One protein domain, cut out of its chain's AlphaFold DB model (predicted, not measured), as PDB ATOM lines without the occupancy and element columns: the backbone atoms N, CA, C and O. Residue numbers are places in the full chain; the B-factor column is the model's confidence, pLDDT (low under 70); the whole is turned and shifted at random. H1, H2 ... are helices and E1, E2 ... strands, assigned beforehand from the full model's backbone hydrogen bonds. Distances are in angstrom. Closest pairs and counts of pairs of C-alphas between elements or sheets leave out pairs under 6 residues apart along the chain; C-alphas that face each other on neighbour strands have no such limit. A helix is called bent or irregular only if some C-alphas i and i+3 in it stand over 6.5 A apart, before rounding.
ATOM      1  N   THR A   2     145.820 182.711 173.341       67.38
ATOM      2  CA  THR A   2     145.538 183.868 172.472       67.38
ATOM      3  C   THR A   2     146.408 183.824 171.210       67.38
ATOM      4  O   THR A   2     147.498 183.253 171.231       67.38
ATOM      5  N   LYS A   3     145.959 184.449 170.109       57.59
ATOM      6  CA  LYS A   3     146.690 184.471 168.819       57.59
ATOM      7  C   LYS A   3     148.134 184.995 168.951       57.59
ATOM      8  O   LYS A   3     149.025 184.519 168.259       57.59
ATOM      9  N   GLN A   4     148.368 185.915 169.889       61.25
ATOM     10  CA  GLN A   4     149.690 186.468 170.204       61.25
ATOM     11  C   GLN A   4     150.678 185.405 170.718       61.25
ATOM     12  O   GLN A   4     151.835 185.409 170.307       61.25
ATOM     13  N   ALA A   5     150.231 184.449 171.541       64.56
ATOM     14  CA  ALA A   5     151.091 183.367 172.024       64.56
ATOM     15  C   ALA A   5     151.540 182.433 170.883       64.56
ATOM     16  O   ALA A   5     152.683 181.985 170.871       64.56
ATOM     17  N   LEU A   6     150.668 182.188 169.896       71.00
ATOM     18  CA  LEU A   6     150.994 181.377 168.719       71.00
ATOM     19  C   LEU A   6     152.023 182.076 167.812       71.00
ATOM     20  O   LEU A   6     152.972 181.443 167.362       71.00
ATOM     21  N   ALA A   7     151.866 183.386 167.590       71.69
ATOM     22  CA  ALA A   7     152.791 184.185 166.780       71.69
ATOM     23  C   ALA A   7     154.201 184.273 167.398       71.69
ATOM     24  O   ALA A   7     155.203 184.175 166.685       71.69
ATOM     25  N   ILE A   8     154.288 184.395 168.728       78.25
ATOM     26  CA  ILE A   8     155.561 184.369 169.465       78.25
ATOM     27  C   ILE A   8     156.219 182.982 169.363       78.25
ATOM     28  O   ILE A   8     157.420 182.890 169.119       78.25
ATOM     29  N   LEU A   9     155.445 181.894 169.464       73.19
ATOM     30  CA  LEU A   9     155.994 180.542 169.316       73.19
ATOM     31  C   LEU A   9     156.542 180.291 167.898       73.19
ATOM     32  O   LEU A   9     157.637 179.751 167.753       73.19
ATOM     33  N   LEU A  10     155.817 180.724 166.856       69.50
ATOM     34  CA  LEU A  10     156.255 180.587 165.461       69.50
ATOM     35  C   LEU A  10     157.552 181.359 165.178       69.50
ATOM     36  O   LEU A  10     158.450 180.843 164.516       69.50
ATOM     37  N   SER A  11     157.662 182.588 165.687       67.31
ATOM     38  CA  SER A  11     158.841 183.433 165.454       67.31
ATOM     39  C   SER A  11     160.091 182.918 166.178       67.31
ATOM     40  O   SER A  11     161.181 183.001 165.618       67.31
ATOM     41  N   ILE A  12     159.948 182.281 167.349       74.62
ATOM     42  CA  ILE A  12     161.057 181.581 168.026       74.62
ATOM     43  C   ILE A  12     161.516 180.349 167.227       74.62
ATOM     44  O   ILE A  12     162.721 180.118 167.098       74.62
ATOM     45  N   ILE A  13     160.589 179.576 166.649       71.12
ATOM     46  CA  ILE A  13     160.924 178.431 165.779       71.12
ATOM     47  C   ILE A  13     161.696 178.900 164.533       71.12
ATOM     48  O   ILE A  13     162.702 178.296 164.177       71.12
ATOM     49  N   ILE A  14     161.293 180.006 163.904       62.78
ATOM     50  CA  ILE A  14     162.005 180.550 162.733       62.78
ATOM     51  C   ILE A  14     163.397 181.084 163.124       62.78
ATOM     52  O   ILE A  14     164.370 180.845 162.412       62.78
ATOM     53  N   ALA A  15     163.525 181.754 164.275       61.78
ATOM     54  CA  ALA A  15     164.793 182.327 164.737       61.78
ATOM     55  C   ALA A  15     165.837 181.285 165.188       61.78
ATOM     56  O   ALA A  15     167.035 181.552 165.116       61.78
ATOM     57  N   THR A  16     165.412 180.106 165.656       59.28
ATOM     58  CA  THR A  16     166.322 179.062 166.173       59.28
ATOM     59  C   THR A  16     166.798 178.059 165.119       59.28
ATOM     60  O   THR A  16     167.723 177.295 165.390       59.28
ATOM     61  N   TYR A  17     166.238 178.089 163.904       55.41
ATOM     62  CA  TYR A  17     166.616 177.210 162.792       55.41
ATOM     63  C   TYR A  17     167.122 178.014 161.574       55.41
ATOM     64  O   TYR A  17     166.432 178.094 160.554       55.41
ATOM     65  N   PRO A  18     168.365 178.544 161.596       49.00
ATOM     66  CA  PRO A  18     168.964 179.255 160.453       49.00
ATOM     67  C   PRO A  18     169.221 178.372 159.208       49.00
ATOM     68  O   PRO A  18     169.745 178.845 158.203       49.00
ATOM     69  N   LEU A  19     168.832 177.093 159.240       47.28
ATOM     70  CA  LEU A  19     168.984 176.119 158.152       47.28
ATOM     71  C   LEU A  19     168.099 176.396 156.922       47.28
ATOM     72  O   LEU A  19     168.320 175.793 155.875       47.28
ATOM     73  N   LEU A  20     167.131 177.315 157.010       45.59
ATOM     74  CA  LEU A  20     166.253 177.679 155.886       45.59
ATOM     75  C   LEU A  20     166.859 178.717 154.919       45.59
ATOM     76  O   LEU A  20     166.252 179.003 153.890       45.59
ATOM     77  N   ALA A  21     168.048 179.259 155.215       39.94
ATOM     78  CA  ALA A  21     168.714 180.289 154.409       39.94
ATOM     79  C   ALA A  21     169.823 179.757 153.473       39.94
ATOM     80  O   ALA A  21     170.620 180.536 152.953       39.94
ATOM     81  N   TYR A  22     169.870 178.446 153.209       40.44
ATOM     82  CA  TYR A  22     170.646 177.925 152.083       40.44
ATOM     83  C   TYR A  22     169.822 178.034 150.801       40.44
ATOM     84  O   TYR A  22     168.936 177.218 150.544       40.44
ATOM     85  N   ALA A  23     170.157 179.019 149.966       38.03
ATOM     86  CA  ALA A  23     169.786 179.011 148.558       38.03
ATOM     87  C   ALA A  23     170.547 177.871 147.862       38.03
ATOM     88  O   ALA A  23     171.610 178.078 147.277       38.03
ATOM     89  N   SER A  24     170.038 176.640 147.978       48.41
ATOM     90  CA  SER A  24     170.588 175.519 147.227       48.41
ATOM     91  C   SER A  24     170.433 175.816 145.739       48.41
ATOM     92  O   SER A  24     169.340 176.109 145.250       48.41
ATOM     93  N   VAL A  25     171.550 175.756 145.011       57.75
ATOM     94  CA  VAL A  25     171.531 175.768 143.547       57.75
ATOM     95  C   VAL A  25     170.599 174.639 143.129       57.75
ATOM     96  O   VAL A  25     170.864 173.493 143.491       57.75
ATOM     97  N   ALA A  26     169.496 174.961 142.447       74.94
ATOM     98  CA  ALA A  26     168.425 174.001 142.191       74.94
ATOM     99  C   ALA A  26     168.999 172.728 141.548       74.94
ATOM    100  O   ALA A  26     169.459 172.750 140.405       74.94
ATOM    101  N   SER A  27     169.032 171.633 142.303       89.00
ATOM    102  CA  SER A  27     169.519 170.347 141.823       89.00
ATOM    103  C   SER A  27     168.415 169.638 141.050       89.00
ATOM    104  O   SER A  27     167.222 169.868 141.269       89.00
ATOM    105  N   TRP A  28     168.805 168.761 140.128       95.81
ATOM    106  CA  TRP A  28     167.844 167.877 139.487       95.81
ATOM    107  C   TRP A  28     167.248 166.916 140.518       95.81
ATOM    108  O   TRP A  28     167.970 166.264 141.269       95.81
ATOM    109  N   THR A  29     165.922 166.813 140.535       95.38
ATOM    110  CA  THR A  29     165.179 165.868 141.375       95.38
ATOM    111  C   THR A  29     164.461 164.867 140.480       95.38
ATOM    112  O   THR A  29     163.633 165.253 139.658       95.38
ATOM    113  N   ALA A  30     164.782 163.580 140.622       96.56
ATOM    114  CA  ALA A  30     164.170 162.507 139.840       96.56
ATOM    115  C   ALA A  30     162.744 162.201 140.339       96.56
ATOM    116  O   ALA A  30     162.568 161.654 141.431       96.56
ATOM    117  N   THR A  31     161.733 162.532 139.533       95.88
ATOM    118  CA  THR A  31     160.306 162.339 139.839       95.88
ATOM    119  C   THR A  31     159.833 160.926 139.504       95.88
ATOM    120  O   THR A  31     159.074 160.341 140.274       95.88
ATOM    121  N   LYS A  32     160.331 160.333 138.411       96.44
ATOM    122  CA  LYS A  32     160.131 158.916 138.069       96.44
ATOM    123  C   LYS A  32     161.447 158.288 137.645       96.44
ATOM    124  O   LYS A  32     162.263 158.936 136.999       96.44
ATOM    125  N   VAL A  33     161.642 157.027 138.007       95.88
ATOM    126  CA  VAL A  33     162.835 156.239 137.691       95.88
ATOM    127  C   VAL A  33     162.365 154.804 137.509       95.88
ATOM    128  O   VAL A  33     161.721 154.302 138.421       95.88
ATOM    129  N   ASN A  34     162.645 154.200 136.353       93.88
ATOM    130  CA  ASN A  34     162.264 152.825 136.010       93.88
ATOM    131  C   ASN A  34     163.442 152.127 135.308       93.88
ATOM    132  O   ASN A  34     163.907 152.603 134.267       93.88
ATOM    133  N   ALA A  35     163.926 151.005 135.835       94.56
ATOM    134  CA  ALA A  35     164.993 150.214 135.226       94.56
ATOM    135  C   ALA A  35     164.461 149.171 134.225       94.56
ATOM    136  O   ALA A  35     163.526 148.419 134.493       94.56
ATOM    137  N   VAL A  36     165.110 149.100 133.060       93.50
ATOM    138  CA  VAL A  36     164.867 148.117 131.998       93.50
ATOM    139  C   VAL A  36     166.220 147.580 131.536       93.50
ATOM    140  O   VAL A  36     166.990 148.266 130.858       93.50
ATOM    141  N   GLY A  37     166.534 146.344 131.920       95.31
ATOM    142  CA  GLY A  37     167.879 145.805 131.740       95.31
ATOM    143  C   GLY A  37     168.870 146.506 132.677       95.31
ATOM    144  O   GLY A  37     168.544 146.818 133.817       95.31
ATOM    145  N   SER A  38     170.071 146.802 132.183       94.50
ATOM    146  CA  SER A  38     171.074 147.605 132.896       94.50
ATOM    147  C   SER A  38     170.853 149.118 132.801       94.50
ATOM    148  O   SER A  38     171.706 149.886 133.243       94.50
ATOM    149  N   THR A  39     169.764 149.572 132.176       95.75
ATOM    150  CA  THR A  39     169.545 150.991 131.886       95.75
ATOM    151  C   THR A  39     168.282 151.511 132.547       95.75
ATOM    152  O   THR A  39     167.254 150.843 132.569       95.75
ATOM    153  N   THR A  40     168.341 152.740 133.039       96.00
ATOM    154  CA  THR A  40     167.272 153.366 133.803       96.00
ATOM    155  C   THR A  40     166.699 154.554 133.042       96.00
ATOM    156  O   THR A  40     167.423 155.471 132.655       96.00
ATOM    157  N   PHE A  41     165.388 154.550 132.826       97.06
ATOM    158  CA  PHE A  41     164.654 155.709 132.331       97.06
ATOM    159  C   PHE A  41     164.335 156.629 133.501       97.06
ATOM    160  O   PHE A  41     163.823 156.172 134.523       97.06
ATOM    161  N   VAL A  42     164.635 157.916 133.353       97.62
ATOM    162  CA  VAL A  42     164.434 158.924 134.392       97.62
ATOM    163  C   VAL A  42     163.635 160.096 133.856       97.62
ATOM    164  O   VAL A  42     164.007 160.698 132.854       97.62
ATOM    165  N   GLU A  43     162.592 160.463 134.592       97.44
ATOM    166  CA  GLU A  43     161.954 161.774 134.537       97.44
ATOM    167  C   GLU A  43     162.489 162.599 135.715       97.44
ATOM    168  O   GLU A  43     162.436 162.151 136.862       97.44
ATOM    169  N   ALA A  44     163.032 163.785 135.451       97.50
ATOM    170  CA  ALA A  44     163.572 164.680 136.473       97.50
ATOM    171  C   ALA A  44     163.123 166.128 136.254       97.50
ATOM    172  O   ALA A  44     162.822 166.530 135.130       97.50
ATOM    173  N   ILE A  45     163.100 166.913 137.332       95.94
ATOM    174  CA  ILE A  45     162.755 168.341 137.319       95.94
ATOM    175  C   ILE A  45     163.842 169.191 137.983       95.94
ATOM    176  O   ILE A  45     164.511 168.734 138.913       95.94
ATOM    177  N   LYS A  46     163.996 170.430 137.513       95.69
ATOM    178  CA  LYS A  46     164.882 171.454 138.081       95.69
ATOM    179  C   LYS A  46     164.296 172.839 137.804       95.69
ATOM    180  O   LYS A  46     164.392 173.349 136.689       95.69
ATOM    181  N   GLY A  47     163.673 173.451 138.811       92.69
ATOM    182  CA  GLY A  47     162.917 174.693 138.619       92.69
ATOM    183  C   GLY A  47     161.805 174.504 137.583       92.69
ATOM    184  O   GLY A  47     161.038 173.550 137.676       92.69
ATOM    185  N   ASN A  48     161.762 175.368 136.568       92.88
ATOM    186  CA  ASN A  48     160.843 175.258 135.430       92.88
ATOM    187  C   ASN A  48     161.349 174.335 134.302       92.88
ATOM    188  O   ASN A  48     160.793 174.370 133.209       92.88
ATOM    189  N   LYS A  49     162.401 173.534 134.509       95.56
ATOM    190  CA  LYS A  49     162.875 172.552 133.522       95.56
ATOM    191  C   LYS A  49     162.426 171.139 133.870       95.56
ATOM    192  O   LYS A  49     162.467 170.734 135.033       95.56
ATOM    193  N   LYS A  50     162.098 170.363 132.838       96.38
ATOM    194  CA  LYS A  50     161.846 168.920 132.892       96.38
ATOM    195  C   LYS A  50     162.818 168.204 131.959       96.38
ATOM    196  O   LYS A  50     163.010 168.646 130.839       96.38
ATOM    197  N   SER A  51     163.393 167.090 132.391       97.38
ATOM    198  CA  SER A  51     164.231 166.225 131.554       97.38
ATOM    199  C   SER A  51     163.686 164.803 131.567       97.38
ATOM    200  O   SER A  51     163.299 164.297 132.623       97.38
ATOM    201  N   ILE A  52     163.697 164.148 130.406       96.62
ATOM    202  CA  ILE A  52     163.496 162.702 130.279       96.62
ATOM    203  C   ILE A  52     164.770 162.127 129.665       96.62
ATOM    204  O   ILE A  52     165.123 162.466 128.540       96.62
ATOM    205  N   ALA A  53     165.476 161.277 130.410       97.25
ATOM    206  CA  ALA A  53     166.774 160.743 130.010       97.25
ATOM    207  C   ALA A  53     166.859 159.226 130.213       97.25
ATOM    208  O   ALA A  53     166.235 158.657 131.109       97.25
ATOM    209  N   LYS A  54     167.683 158.576 129.388       97.38
ATOM    210  CA  LYS A  54     168.045 157.162 129.512       97.38
ATOM    211  C   LYS A  54     169.472 157.077 130.062       97.38
ATOM    212  O   LYS A  54     170.413 157.466 129.379       97.38
ATOM    213  N   ILE A  55     169.625 156.597 131.294       97.62
ATOM    214  CA  ILE A  55     170.883 156.605 132.054       97.62
ATOM    215  C   ILE A  55     171.313 155.167 132.351       97.62
ATOM    216  O   ILE A  55     170.601 154.426 133.023       97.62
ATOM    217  N   THR A  56     172.496 154.773 131.879       97.50
ATOM    218  CA  THR A  56     173.167 153.536 132.315       97.50
ATOM    219  C   THR A  56     174.169 153.918 133.404       97.50
ATOM    220  O   THR A  56     175.096 154.672 133.098       97.50
ATOM    221  N   PRO A  57     174.022 153.455 134.659       97.12
ATOM    222  CA  PRO A  57     174.980 153.787 135.702       97.12
ATOM    223  C   PRO A  57     176.349 153.159 135.412       97.12
ATOM    224  O   PRO A  57     176.443 151.994 135.026       97.12
ATOM    225  N   SER A  58     177.419 153.936 135.593       96.88
ATOM    226  CA  SER A  58     178.788 153.437 135.438       96.88
ATOM    227  C   SER A  58     179.178 152.502 136.587       96.88
ATOM    228  O   SER A  58     178.651 152.619 137.696       96.88
ATOM    229  N   VAL A  59     180.160 151.624 136.348       97.19
ATOM    230  CA  VAL A  59     180.732 150.729 137.374       97.19
ATOM    231  C   VAL A  59     181.125 151.515 138.628       97.19
ATOM    232  O   VAL A  59     180.725 151.144 139.724       97.19
ATOM    233  N   SER A  60     181.795 152.662 138.468       96.31
ATOM    234  CA  SER A  60     182.188 153.540 139.581       96.31
ATOM    235  C   SER A  60     180.995 154.152 140.333       96.31
ATOM    236  O   SER A  60     181.037 154.282 141.557       96.31
ATOM    237  N   ALA A  61     179.902 154.504 139.643       96.38
ATOM    238  CA  ALA A  61     178.693 155.004 140.303       96.38
ATOM    239  C   ALA A  61     178.016 153.904 141.137       96.38
ATOM    240  O   ALA A  61     177.634 154.150 142.283       96.38
ATOM    241  N   VAL A  62     177.922 152.686 140.592       97.75
ATOM    242  CA  VAL A  62     177.396 151.518 141.311       97.75
ATOM    243  C   VAL A  62     178.315 151.153 142.479       97.75
ATOM    244  O   VAL A  62     177.838 151.076 143.607       97.75
ATOM    245  N   SER A  63     179.629 151.016 142.280       96.81
ATOM    246  CA  SER A  63     180.566 150.609 143.337       96.81
ATOM    247  C   SER A  63     180.720 151.653 144.445       96.81
ATOM    248  O   SER A  63     180.947 151.288 145.598       96.81
ATOM    249  N   LYS A  64     180.523 152.945 144.149       96.12
ATOM    250  CA  LYS A  64     180.371 153.997 145.166       96.12
ATOM    251  C   LYS A  64     179.063 153.842 145.948       96.12
ATOM    252  O   LYS A  64     179.075 153.995 147.166       96.12
ATOM    253  N   PHE A  65     177.952 153.523 145.280       96.25
ATOM    254  CA  PHE A  65     176.660 153.298 145.933       96.25
ATOM    255  C   PHE A  65     176.662 152.047 146.827       96.25
ATOM    256  O   PHE A  65     176.164 152.129 147.947       96.25
ATOM    257  N   LEU A  66     177.291 150.940 146.402       96.38
ATOM    258  CA  LEU A  66     177.432 149.692 147.180       96.38
ATOM    259  C   LEU A  66     178.080 149.899 148.564       96.38
ATOM    260  O   LEU A  66     177.803 149.141 149.488       96.38
ATOM    261  N   ARG A  67     178.913 150.939 148.725       95.19
ATOM    262  CA  ARG A  67     179.566 151.312 149.997       95.19
ATOM    263  C   ARG A  67     178.637 152.044 150.973       95.19
ATOM    264  O   ARG A  67     179.009 152.266 152.122       95.19
ATOM    265  N   THR A  68     177.463 152.483 150.519       93.75
ATOM    266  CA  THR A  68     176.485 153.208 151.341       93.75
ATOM    267  C   THR A  68     175.533 152.243 152.046       93.75
ATOM    268  O   THR A  68     175.298 151.136 151.565       93.75
ATOM    269  N   LEU A  69     174.903 152.682 153.141       89.75
ATOM    270  CA  LEU A  69     173.864 151.895 153.828       89.75
ATOM    271  C   LEU A  69     172.708 151.504 152.888       89.75
ATOM    272  O   LEU A  69     172.196 150.391 152.974       89.75
ATOM    273  N   ASN A  70     172.350 152.381 151.944       91.06
ATOM    274  CA  ASN A  70     171.310 152.124 150.940       91.06
ATOM    275  C   ASN A  70     171.764 151.130 149.855       91.06
ATOM    276  O   ASN A  70     170.927 150.507 149.207       91.06
ATOM    277  N   GLY A  71     173.077 150.969 149.661       93.81
ATOM    278  CA  GLY A  71     173.669 150.017 148.725       93.81
ATOM    279  C   GLY A  71     173.747 148.585 149.239       93.81
ATOM    280  O   GLY A  71     173.957 147.681 148.434       93.81
ATOM    281  N   LEU A  72     173.541 148.353 150.541       91.88
ATOM    282  CA  LEU A  72     173.665 147.025 151.151       91.88
ATOM    283  C   LEU A  72     172.677 145.996 150.581       91.88
ATOM    284  O   LEU A  72     173.022 144.820 150.495       91.88
ATOM    285  N   SER A  73     171.481 146.413 150.155       90.69
ATOM    286  CA  SER A  73     170.500 145.520 149.519       90.69
ATOM    287  C   SER A  73     170.954 145.062 148.130       90.69
ATOM    288  O   SER A  73     170.941 143.867 147.850       90.69
ATOM    289  N   LEU A  74     171.426 145.994 147.293       95.19
ATOM    290  CA  LEU A  74     172.001 145.705 145.975       95.19
ATOM    291  C   LEU A  74     173.294 144.883 146.090       95.19
ATOM    292  O   LEU A  74     173.525 143.979 145.288       95.19
ATOM    293  N   LEU A  75     174.123 145.174 147.097       95.12
ATOM    294  CA  LEU A  75     175.316 144.395 147.416       95.12
ATOM    295  C   LEU A  75     174.928 142.954 147.761       95.12
ATOM    296  O   LEU A  75     175.453 142.022 147.162       95.12
ATOM    297  N   HIS A  76     173.963 142.771 148.664       91.31
ATOM    298  CA  HIS A  76     173.508 141.452 149.080       91.31
ATOM    299  C   HIS A  76     172.911 140.633 147.924       91.31
ATOM    300  O   HIS A  76     173.338 139.497 147.743       91.31
ATOM    301  N   SER A  77     172.000 141.190 147.116       89.06
ATOM    302  CA  SER A  77     171.367 140.464 145.996       89.06
ATOM    303  C   SER A  77     172.343 140.123 144.863       89.06
ATOM    304  O   SER A  77     172.275 139.044 144.269       89.06
ATOM    305  N   THR A  78     173.308 141.006 144.594       93.12
ATOM    306  CA  THR A  78     174.352 140.746 143.595       93.12
ATOM    307  C   THR A  78     175.313 139.655 144.071       93.12
ATOM    308  O   THR A  78     175.638 138.744 143.306       93.12
ATOM    309  N   VAL A  79     175.767 139.739 145.326       92.88
ATOM    310  CA  VAL A  79     176.781 138.838 145.894       92.88
ATOM    311  C   VAL A  79     176.209 137.462 146.231       92.88
ATOM    312  O   VAL A  79     176.898 136.472 146.004       92.88
ATOM    313  N   SER A  80     174.958 137.362 146.695       85.69
ATOM    314  CA  SER A  80     174.300 136.068 146.938       85.69
ATOM    315  C   SER A  80     174.249 135.213 145.668       85.69
ATOM    316  O   SER A  80     174.555 134.024 145.718       85.69
ATOM    317  N   THR A  81     173.966 135.854 144.529       84.56
ATOM    318  CA  THR A  81     173.956 135.246 143.192       84.56
ATOM    319  C   THR A  81     175.363 134.891 142.691       84.56
ATOM    320  O   THR A  81     175.530 133.913 141.970       84.56
ATOM    321  N   LEU A  82     176.388 135.675 143.046       88.12
ATOM    322  CA  LEU A  82     177.763 135.476 142.566       88.12
ATOM    323  C   LEU A  82     178.561 134.444 143.381       88.12
ATOM    324  O   LEU A  82     179.403 133.749 142.820       88.12
ATOM    325  N   LEU A  83     178.327 134.368 144.694       86.75
ATOM    326  CA  LEU A  83     179.109 133.557 145.638       86.75
ATOM    327  C   LEU A  83     178.324 132.384 146.250       86.75
ATOM    328  O   LEU A  83     178.771 131.805 147.237       86.75
ATOM    329  N   ASP A  84     177.152 132.044 145.706       73.94
ATOM    330  CA  ASP A  84     176.314 130.916 146.147       73.94
ATOM    331  C   ASP A  84     176.102 130.859 147.681       73.94
ATOM    332  O   ASP A  84     176.304 129.840 148.350       73.94
ATOM    333  N   GLN A 211     179.059 142.933 137.861       97.00
ATOM    334  CA  GLN A 211     178.122 141.819 137.976       97.00
ATOM    335  C   GLN A 211     176.682 142.287 138.256       97.00
ATOM    336  O   GLN A 211     175.746 141.716 137.699       97.00
ATOM    337  N   ALA A 212     176.479 143.348 139.044       97.31
ATOM    338  CA  ALA A 212     175.159 143.955 139.246       97.31
ATOM    339  C   ALA A 212     174.583 144.492 137.921       97.31
ATOM    340  O   ALA A 212     173.443 144.206 137.554       97.31
ATOM    341  N   ILE A 213     175.396 145.218 137.148       97.81
ATOM    342  CA  ILE A 213     175.018 145.720 135.819       97.81
ATOM    343  C   ILE A 213     174.679 144.547 134.876       97.81
ATOM    344  O   ILE A 213     173.683 144.610 134.148       97.81
ATOM    345  N   ALA A 214     175.443 143.451 134.918       97.25
ATOM    346  CA  ALA A 214     175.191 142.251 134.119       97.25
ATOM    347  C   ALA A 214     173.889 141.524 134.514       97.25
ATOM    348  O   ALA A 214     173.073 141.225 133.641       97.25
ATOM    349  N   GLN A 215     173.642 141.298 135.809       94.69
ATOM    350  CA  GLN A 215     172.408 140.669 136.303       94.69
ATOM    351  C   GLN A 215     171.166 141.514 135.985       94.69
ATOM    352  O   GLN A 215     170.142 140.983 135.549       94.69
ATOM    353  N   ALA A 216     171.254 142.841 136.122       96.81
ATOM    354  CA  ALA A 216     170.174 143.738 135.727       96.81
ATOM    355  C   ALA A 216     169.873 143.629 134.223       96.81
ATOM    356  O   ALA A 216     168.705 143.535 133.839       96.81
ATOM    357  N   LYS A 217     170.910 143.560 133.369       96.12
ATOM    358  CA  LYS A 217     170.781 143.326 131.916       96.12
ATOM    359  C   LYS A 217     170.104 141.990 131.588       96.12
ATOM    360  O   LYS A 217     169.349 141.936 130.623       96.12
ATOM    361  N   GLN A 218     170.332 140.952 132.393       95.25
ATOM    362  CA  GLN A 218     169.687 139.636 132.271       95.25
ATOM    363  C   GLN A 218     168.232 139.605 132.780       95.25
ATOM    364  O   GLN A 218     167.555 138.594 132.617       95.25
ATOM    365  N   GLY A 219     167.727 140.695 133.369       93.38
ATOM    366  CA  GLY A 219     166.335 140.803 133.810       93.38
ATOM    367  C   GLY A 219     166.103 140.657 135.316       93.38
ATOM    368  O   GLY A 219     164.944 140.703 135.728       93.38
ATOM    369  N   ASN A 220     167.151 140.519 136.141       93.44
ATOM    370  CA  ASN A 220     167.002 140.408 137.597       93.44
ATOM    371  C   ASN A 220     166.318 141.668 138.170       93.44
ATOM    372  O   ASN A 220     166.869 142.771 138.114       93.44
ATOM    373  N   LYS A 221     165.109 141.494 138.721       93.38
ATOM    374  CA  LYS A 221     164.242 142.587 139.186       93.38
ATOM    375  C   LYS A 221     164.720 143.268 140.463       93.38
ATOM    376  O   LYS A 221     164.604 144.486 140.562       93.38
ATOM    377  N   GLU A 222     165.304 142.525 141.397       91.81
ATOM    378  CA  GLU A 222     165.847 143.100 142.633       91.81
ATOM    379  C   GLU A 222     167.062 143.983 142.333       91.81
ATOM    380  O   GLU A 222     167.186 145.098 142.841       91.81
ATOM    381  N   VAL A 223     167.929 143.514 141.433       96.31
ATOM    382  CA  VAL A 223     169.120 144.252 140.999       96.31
ATOM    383  C   VAL A 223     168.731 145.461 140.135       96.31
ATOM    384  O   VAL A 223     169.294 146.538 140.323       96.31
ATOM    385  N   GLN A 224     167.715 145.340 139.267       96.69
ATOM    386  CA  GLN A 224     167.123 146.478 138.542       96.69
ATOM    387  C   GLN A 224     166.649 147.581 139.506       96.69
ATOM    388  O   GLN A 224     167.067 148.728 139.353       96.69
ATOM    389  N   ALA A 225     165.870 147.239 140.539       95.50
ATOM    390  CA  ALA A 225     165.412 148.199 141.549       95.50
ATOM    391  C   ALA A 225     166.572 148.838 142.342       95.50
ATOM    392  O   ALA A 225     166.533 150.025 142.673       95.50
ATOM    393  N   GLY A 226     167.648 148.089 142.606       96.06
ATOM    394  CA  GLY A 226     168.866 148.647 143.196       96.06
ATOM    395  C   GLY A 226     169.573 149.656 142.280       96.06
ATOM    396  O   GLY A 226     169.988 150.715 142.753       96.06
ATOM    397  N   LEU A 227     169.655 149.395 140.968       97.56
ATOM    398  CA  LEU A 227     170.216 150.352 140.000       97.56
ATOM    399  C   LEU A 227     169.384 151.639 139.881       97.56
ATOM    400  O   LEU A 227     169.957 152.711 139.682       97.56
ATOM    401  N   GLU A 228     168.062 151.585 140.066       97.44
ATOM    402  CA  GLU A 228     167.240 152.801 140.154       97.44
ATOM    403  C   GLU A 228     167.690 153.709 141.307       97.44
ATOM    404  O   GLU A 228     167.772 154.925 141.136       97.44
ATOM    405  N   GLN A 229     168.035 153.133 142.464       97.25
ATOM    406  CA  GLN A 229     168.546 153.898 143.605       97.25
ATOM    407  C   GLN A 229     169.957 154.446 143.351       97.25
ATOM    408  O   GLN A 229     170.209 155.608 143.674       97.25
ATOM    409  N   VAL A 230     170.840 153.685 142.683       97.62
ATOM    410  CA  VAL A 230     172.144 154.198 142.206       97.62
ATOM    411  C   VAL A 230     171.937 155.460 141.366       97.62
ATOM    412  O   VAL A 230     172.598 156.474 141.588       97.62
ATOM    413  N   VAL A 231     171.004 155.418 140.409       97.69
ATOM    414  CA  VAL A 231     170.723 156.547 139.515       97.69
ATOM    415  C   VAL A 231     170.091 157.719 140.273       97.69
ATOM    416  O   VAL A 231     170.511 158.855 140.060       97.69
ATOM    417  N   ARG A 232     169.162 157.481 141.211       96.88
ATOM    418  CA  ARG A 232     168.586 158.539 142.068       96.88
ATOM    419  C   ARG A 232     169.655 159.270 142.882       96.88
ATOM    420  O   ARG A 232     169.690 160.498 142.856       96.88
ATOM    421  N   GLU A 233     170.540 158.546 143.566       95.62
ATOM    422  CA  GLU A 233     171.609 159.157 144.368       95.62
ATOM    423  C   GLU A 233     172.662 159.858 143.499       95.62
ATOM    424  O   GLU A 233     173.109 160.956 143.830       95.62
ATOM    425  N   ALA A 234     173.008 159.294 142.341       95.19
ATOM    426  CA  ALA A 234     173.914 159.936 141.393       95.19
ATOM    427  C   ALA A 234     173.328 161.222 140.773       95.19
ATOM    428  O   ALA A 234     174.074 162.167 140.523       95.19
ATOM    429  N   ILE A 235     172.005 161.309 140.576       95.75
ATOM    430  CA  ILE A 235     171.329 162.552 140.164       95.75
ATOM    431  C   ILE A 235     171.370 163.596 141.283       95.75
ATOM    432  O   ILE A 235     171.761 164.731 141.022       95.75
ATOM    433  N   LYS A 236     171.054 163.219 142.533       94.00
ATOM    434  CA  LYS A 236     171.170 164.123 143.696       94.00
ATOM    435  C   LYS A 236     172.596 164.659 143.868       94.00
ATOM    436  O   LYS A 236     172.775 165.835 144.170       94.00
ATOM    437  N   ALA A 237     173.600 163.809 143.639       92.38
ATOM    438  CA  ALA A 237     175.018 164.168 143.669       92.38
ATOM    439  C   ALA A 237     175.485 164.992 142.449       92.38
ATOM    440  O   ALA A 237     176.639 165.412 142.404       92.38
ATOM    441  N   GLY A 238     174.617 165.217 141.457       94.44
ATOM    442  CA  GLY A 238     174.907 166.002 140.259       94.44
ATOM    443  C   GLY A 238     175.683 165.273 139.157       94.44
ATOM    444  O   GLY A 238     175.977 165.885 138.132       94.44
ATOM    445  N   SER A 239     175.972 163.975 139.309       94.81
ATOM    446  CA  SER A 239     176.774 163.177 138.364       94.81
ATOM    447  C   SER A 239     176.183 163.084 136.952       94.81
ATOM    448  O   SER A 239     176.910 162.783 136.012       94.81
ATOM    449  N   TYR A 240     174.878 163.335 136.799       96.25
ATOM    450  CA  TYR A 240     174.177 163.351 135.508       96.25
ATOM    451  C   TYR A 240     173.618 164.734 135.143       96.25
ATOM    452  O   TYR A 240     172.752 164.831 134.277       96.25
ATOM    453  N   ASN A 241     174.095 165.810 135.784       95.62
ATOM    454  CA  ASN A 241     173.613 167.168 135.513       95.62
ATOM    455  C   ASN A 241     173.739 167.542 134.031       95.62
ATOM    456  O   ASN A 241     172.786 168.073 133.477       95.62
ATOM    457  N   GLU A 242     174.865 167.233 133.386       96.06
ATOM    458  CA  GLU A 242     175.070 167.496 131.955       96.06
ATOM    459  C   GLU A 242     174.029 166.759 131.102       96.06
ATOM    460  O   GLU A 242     173.261 167.392 130.384       96.06
ATOM    461  N   THR A 243     173.903 165.438 131.274       96.06
ATOM    462  CA  THR A 243     172.916 164.612 130.560       96.06
ATOM    463  C   THR A 243     171.479 165.098 130.760       96.06
ATOM    464  O   THR A 243     170.681 165.032 129.827       96.06
ATOM    465  N   LEU A 244     171.125 165.579 131.954       97.19
ATOM    466  CA  LEU A 244     169.786 166.097 132.235       97.19
ATOM    467  C   LEU A 244     169.569 167.508 131.671       97.19
ATOM    468  O   LEU A 244     168.488 167.781 131.170       97.19
ATOM    469  N   GLU A 245     170.570 168.393 131.683       96.44
ATOM    470  CA  GLU A 245     170.470 169.714 131.040       96.44
ATOM    471  C   GLU A 245     170.398 169.604 129.509       96.44
ATOM    472  O   GLU A 245     169.623 170.333 128.894       96.44
ATOM    473  N   THR A 246     171.131 168.672 128.885       96.94
ATOM    474  CA  THR A 246     171.057 168.415 127.433       96.94
ATOM    475  C   THR A 246     169.678 167.912 126.995       96.94
ATOM    476  O   THR A 246     169.226 168.247 125.905       96.94
ATOM    477  N   ASN A 247     168.996 167.130 127.840       95.00
ATOM    478  CA  ASN A 247     167.649 166.607 127.575       95.00
ATOM    479  C   ASN A 247     166.531 167.469 128.199       95.00
ATOM    480  O   ASN A 247     165.375 167.041 128.253       95.00
ATOM    481  N   ALA A 248     166.855 168.666 128.703       96.31
ATOM    482  CA  ALA A 248     165.897 169.519 129.389       96.31
ATOM    483  C   ALA A 248     165.004 170.305 128.422       96.31
ATOM    484  O   ALA A 248     165.483 171.068 127.584       96.31
ATOM    485  N   THR A 249     163.695 170.226 128.633       95.50
ATOM    486  CA  THR A 249     162.699 171.130 128.057       95.50
ATOM    487  C   THR A 249     162.188 172.102 129.121       95.50
ATOM    488  O   THR A 249     162.143 171.785 130.314       95.50
ATOM    489  N   ILE A 250     161.822 173.316 128.702       93.81
ATOM    490  CA  ILE A 250     161.153 174.273 129.588       93.81
ATOM    491  C   ILE A 250     159.696 173.830 129.750       93.81
ATOM    492  O   ILE A 250     158.989 173.593 128.771       93.81
ATOM    493  N   ILE A 251     159.252 173.734 131.000       89.69
ATOM    494  CA  ILE A 251     157.848 173.627 131.378       89.69
ATOM    495  C   ILE A 251     157.239 175.011 131.133       89.69
ATOM    496  O   ILE A 251     157.284 175.890 131.994       89.69
ATOM    497  N   ASN A 252     156.736 175.224 129.918       75.19
ATOM    498  CA  ASN A 252     156.037 176.448 129.554       75.19
ATOM    499  C   ASN A 252     154.646 176.469 130.206       75.19
ATOM    500  O   ASN A 252     153.660 176.080 129.582       75.19
TER     501      ASN A 252
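AT A GLANCE: This is residues 2 to 84 and 211 to 252 of the 554 residues of an uncharacterized protein of Moraxella lincolnii (UniProt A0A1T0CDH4). A small twisted sheet of four strands has H6 and H7 over one face and no named helix over the other, while H3, H4 and H5 pack round H6. From this body a long arm, residues 2 to 24 with H1 and H2, sticks out and makes much of the length. The printed part has 125 residues with seven named helices and four named strands, in the order H1, H2, E1, E2, E3, H3, H4, H5, H6, H7, E4; the sheet runs E1, E2, E3, E4, all antiparallel, and the class is mixed, helices and strands. The whole is loose, with a radius of gyration of the C-alphas of 19.6 A, and elongated, spanning 66 by 39 by 23 A.

IN THESE COORDINATES: H1 is residues 3 to 16, 20.5 A long, beginning at C-alpha 3 at (146.690, 184.471, 168.819). H2, residues 18 to 21, is neither bent nor irregular, but only just: C-alphas 18 and 21 are 6.1 A apart. E1, residues 29 to 36, is 20.1 A long and bends by 59 degrees at residue 32. E2 is residues 39 to 46, 21.9 A, and E3 is residues 49 to 55, 17.9 A. H3 is residues 59 to 66, 10.4 A. H4, residues 69 to 82, is 20.3 A long and only just irregular, with C-alphas 70 and 73 6.8 A apart. H5 is residues 211 to 217, 9.6 A. H6, residues 221 to 236, is the longest helix, 23.1 A, from C-alpha 221 at (164.242, 142.587, 139.186). H7 is residues 241 to 246, 8.6 A. E4, residues 248 to 250, is 6.7 A long and ends at C-alpha 250 at (161.153, 174.273, 129.588).

HOW THE PARTS SIT: H1 and H2 meet only through their link, and neither is on the sheet. E1, E2 and E3 form a meander, each strand the antiparallel neighbour of the one before. The hairpin E1 and E2 has N 34 and O 41 within hydrogen-bond range at 2.9 A; the hairpin E2 and E3 has N 44 and O 51 at 2.9 A. E4 is antiparallel to E3, with N 249 and O 50 at 2.8 A. The sheet is twisted, and E1 and E4 are its edge strands. H3 touches H4 only at the corner by their link, the closest C-alphas being those of Phe 65 and Gly 71, 5.2 A apart. H4 and H6 are the hubs, touching three helices each. They touch each other, closest at the C-alphas of Leu 74 and Gly 226, 5.1 A apart, opposite ways at a shallow tilt of 34 degrees, only just short of steep. H6 touches H5 with residues 223 to 227 alone, about perpendicular at 75 degrees; the C-alphas of Ala 216 and Gln 224 are the closest, at 5.0 A. H6 touches H3 with residues 227 to 234 alone, about perpendicular at 83 degrees; the closest C-alphas are those of Phe 65 and Val 230, 5.9 A. H5 only grazes the sheet with residues 213 to 217. H6 is on the sheet, over E1 and E2, at a height over the sheet of 8.0 A. On the same face H7 lies over E3 at 6.8 A and only just stands up from the sheet, rising 42 degrees. Every O i to N i+4 pair is within hydrogen-bond range in H1, H3, H5, H6 and H7, and 7 of 10 are in H4; H2 is too short for such a pair.

THE WHOLE: The C-alphas of Thr 2 and Asp 84 are the farthest apart, 66.7 A. Residues 2 to 24 stand free; the body without them spans 52 by 24 by 17 A. Residues 85 to 210 are not printed, and C-alphas 84 and 211 are 13.7 A apart across the cut. Of the links that are printed whole, none is long. The mean pLDDT of the printed part is 87.7; residues 2 to 5, 10 to 11 and 14 to 25 are under 70.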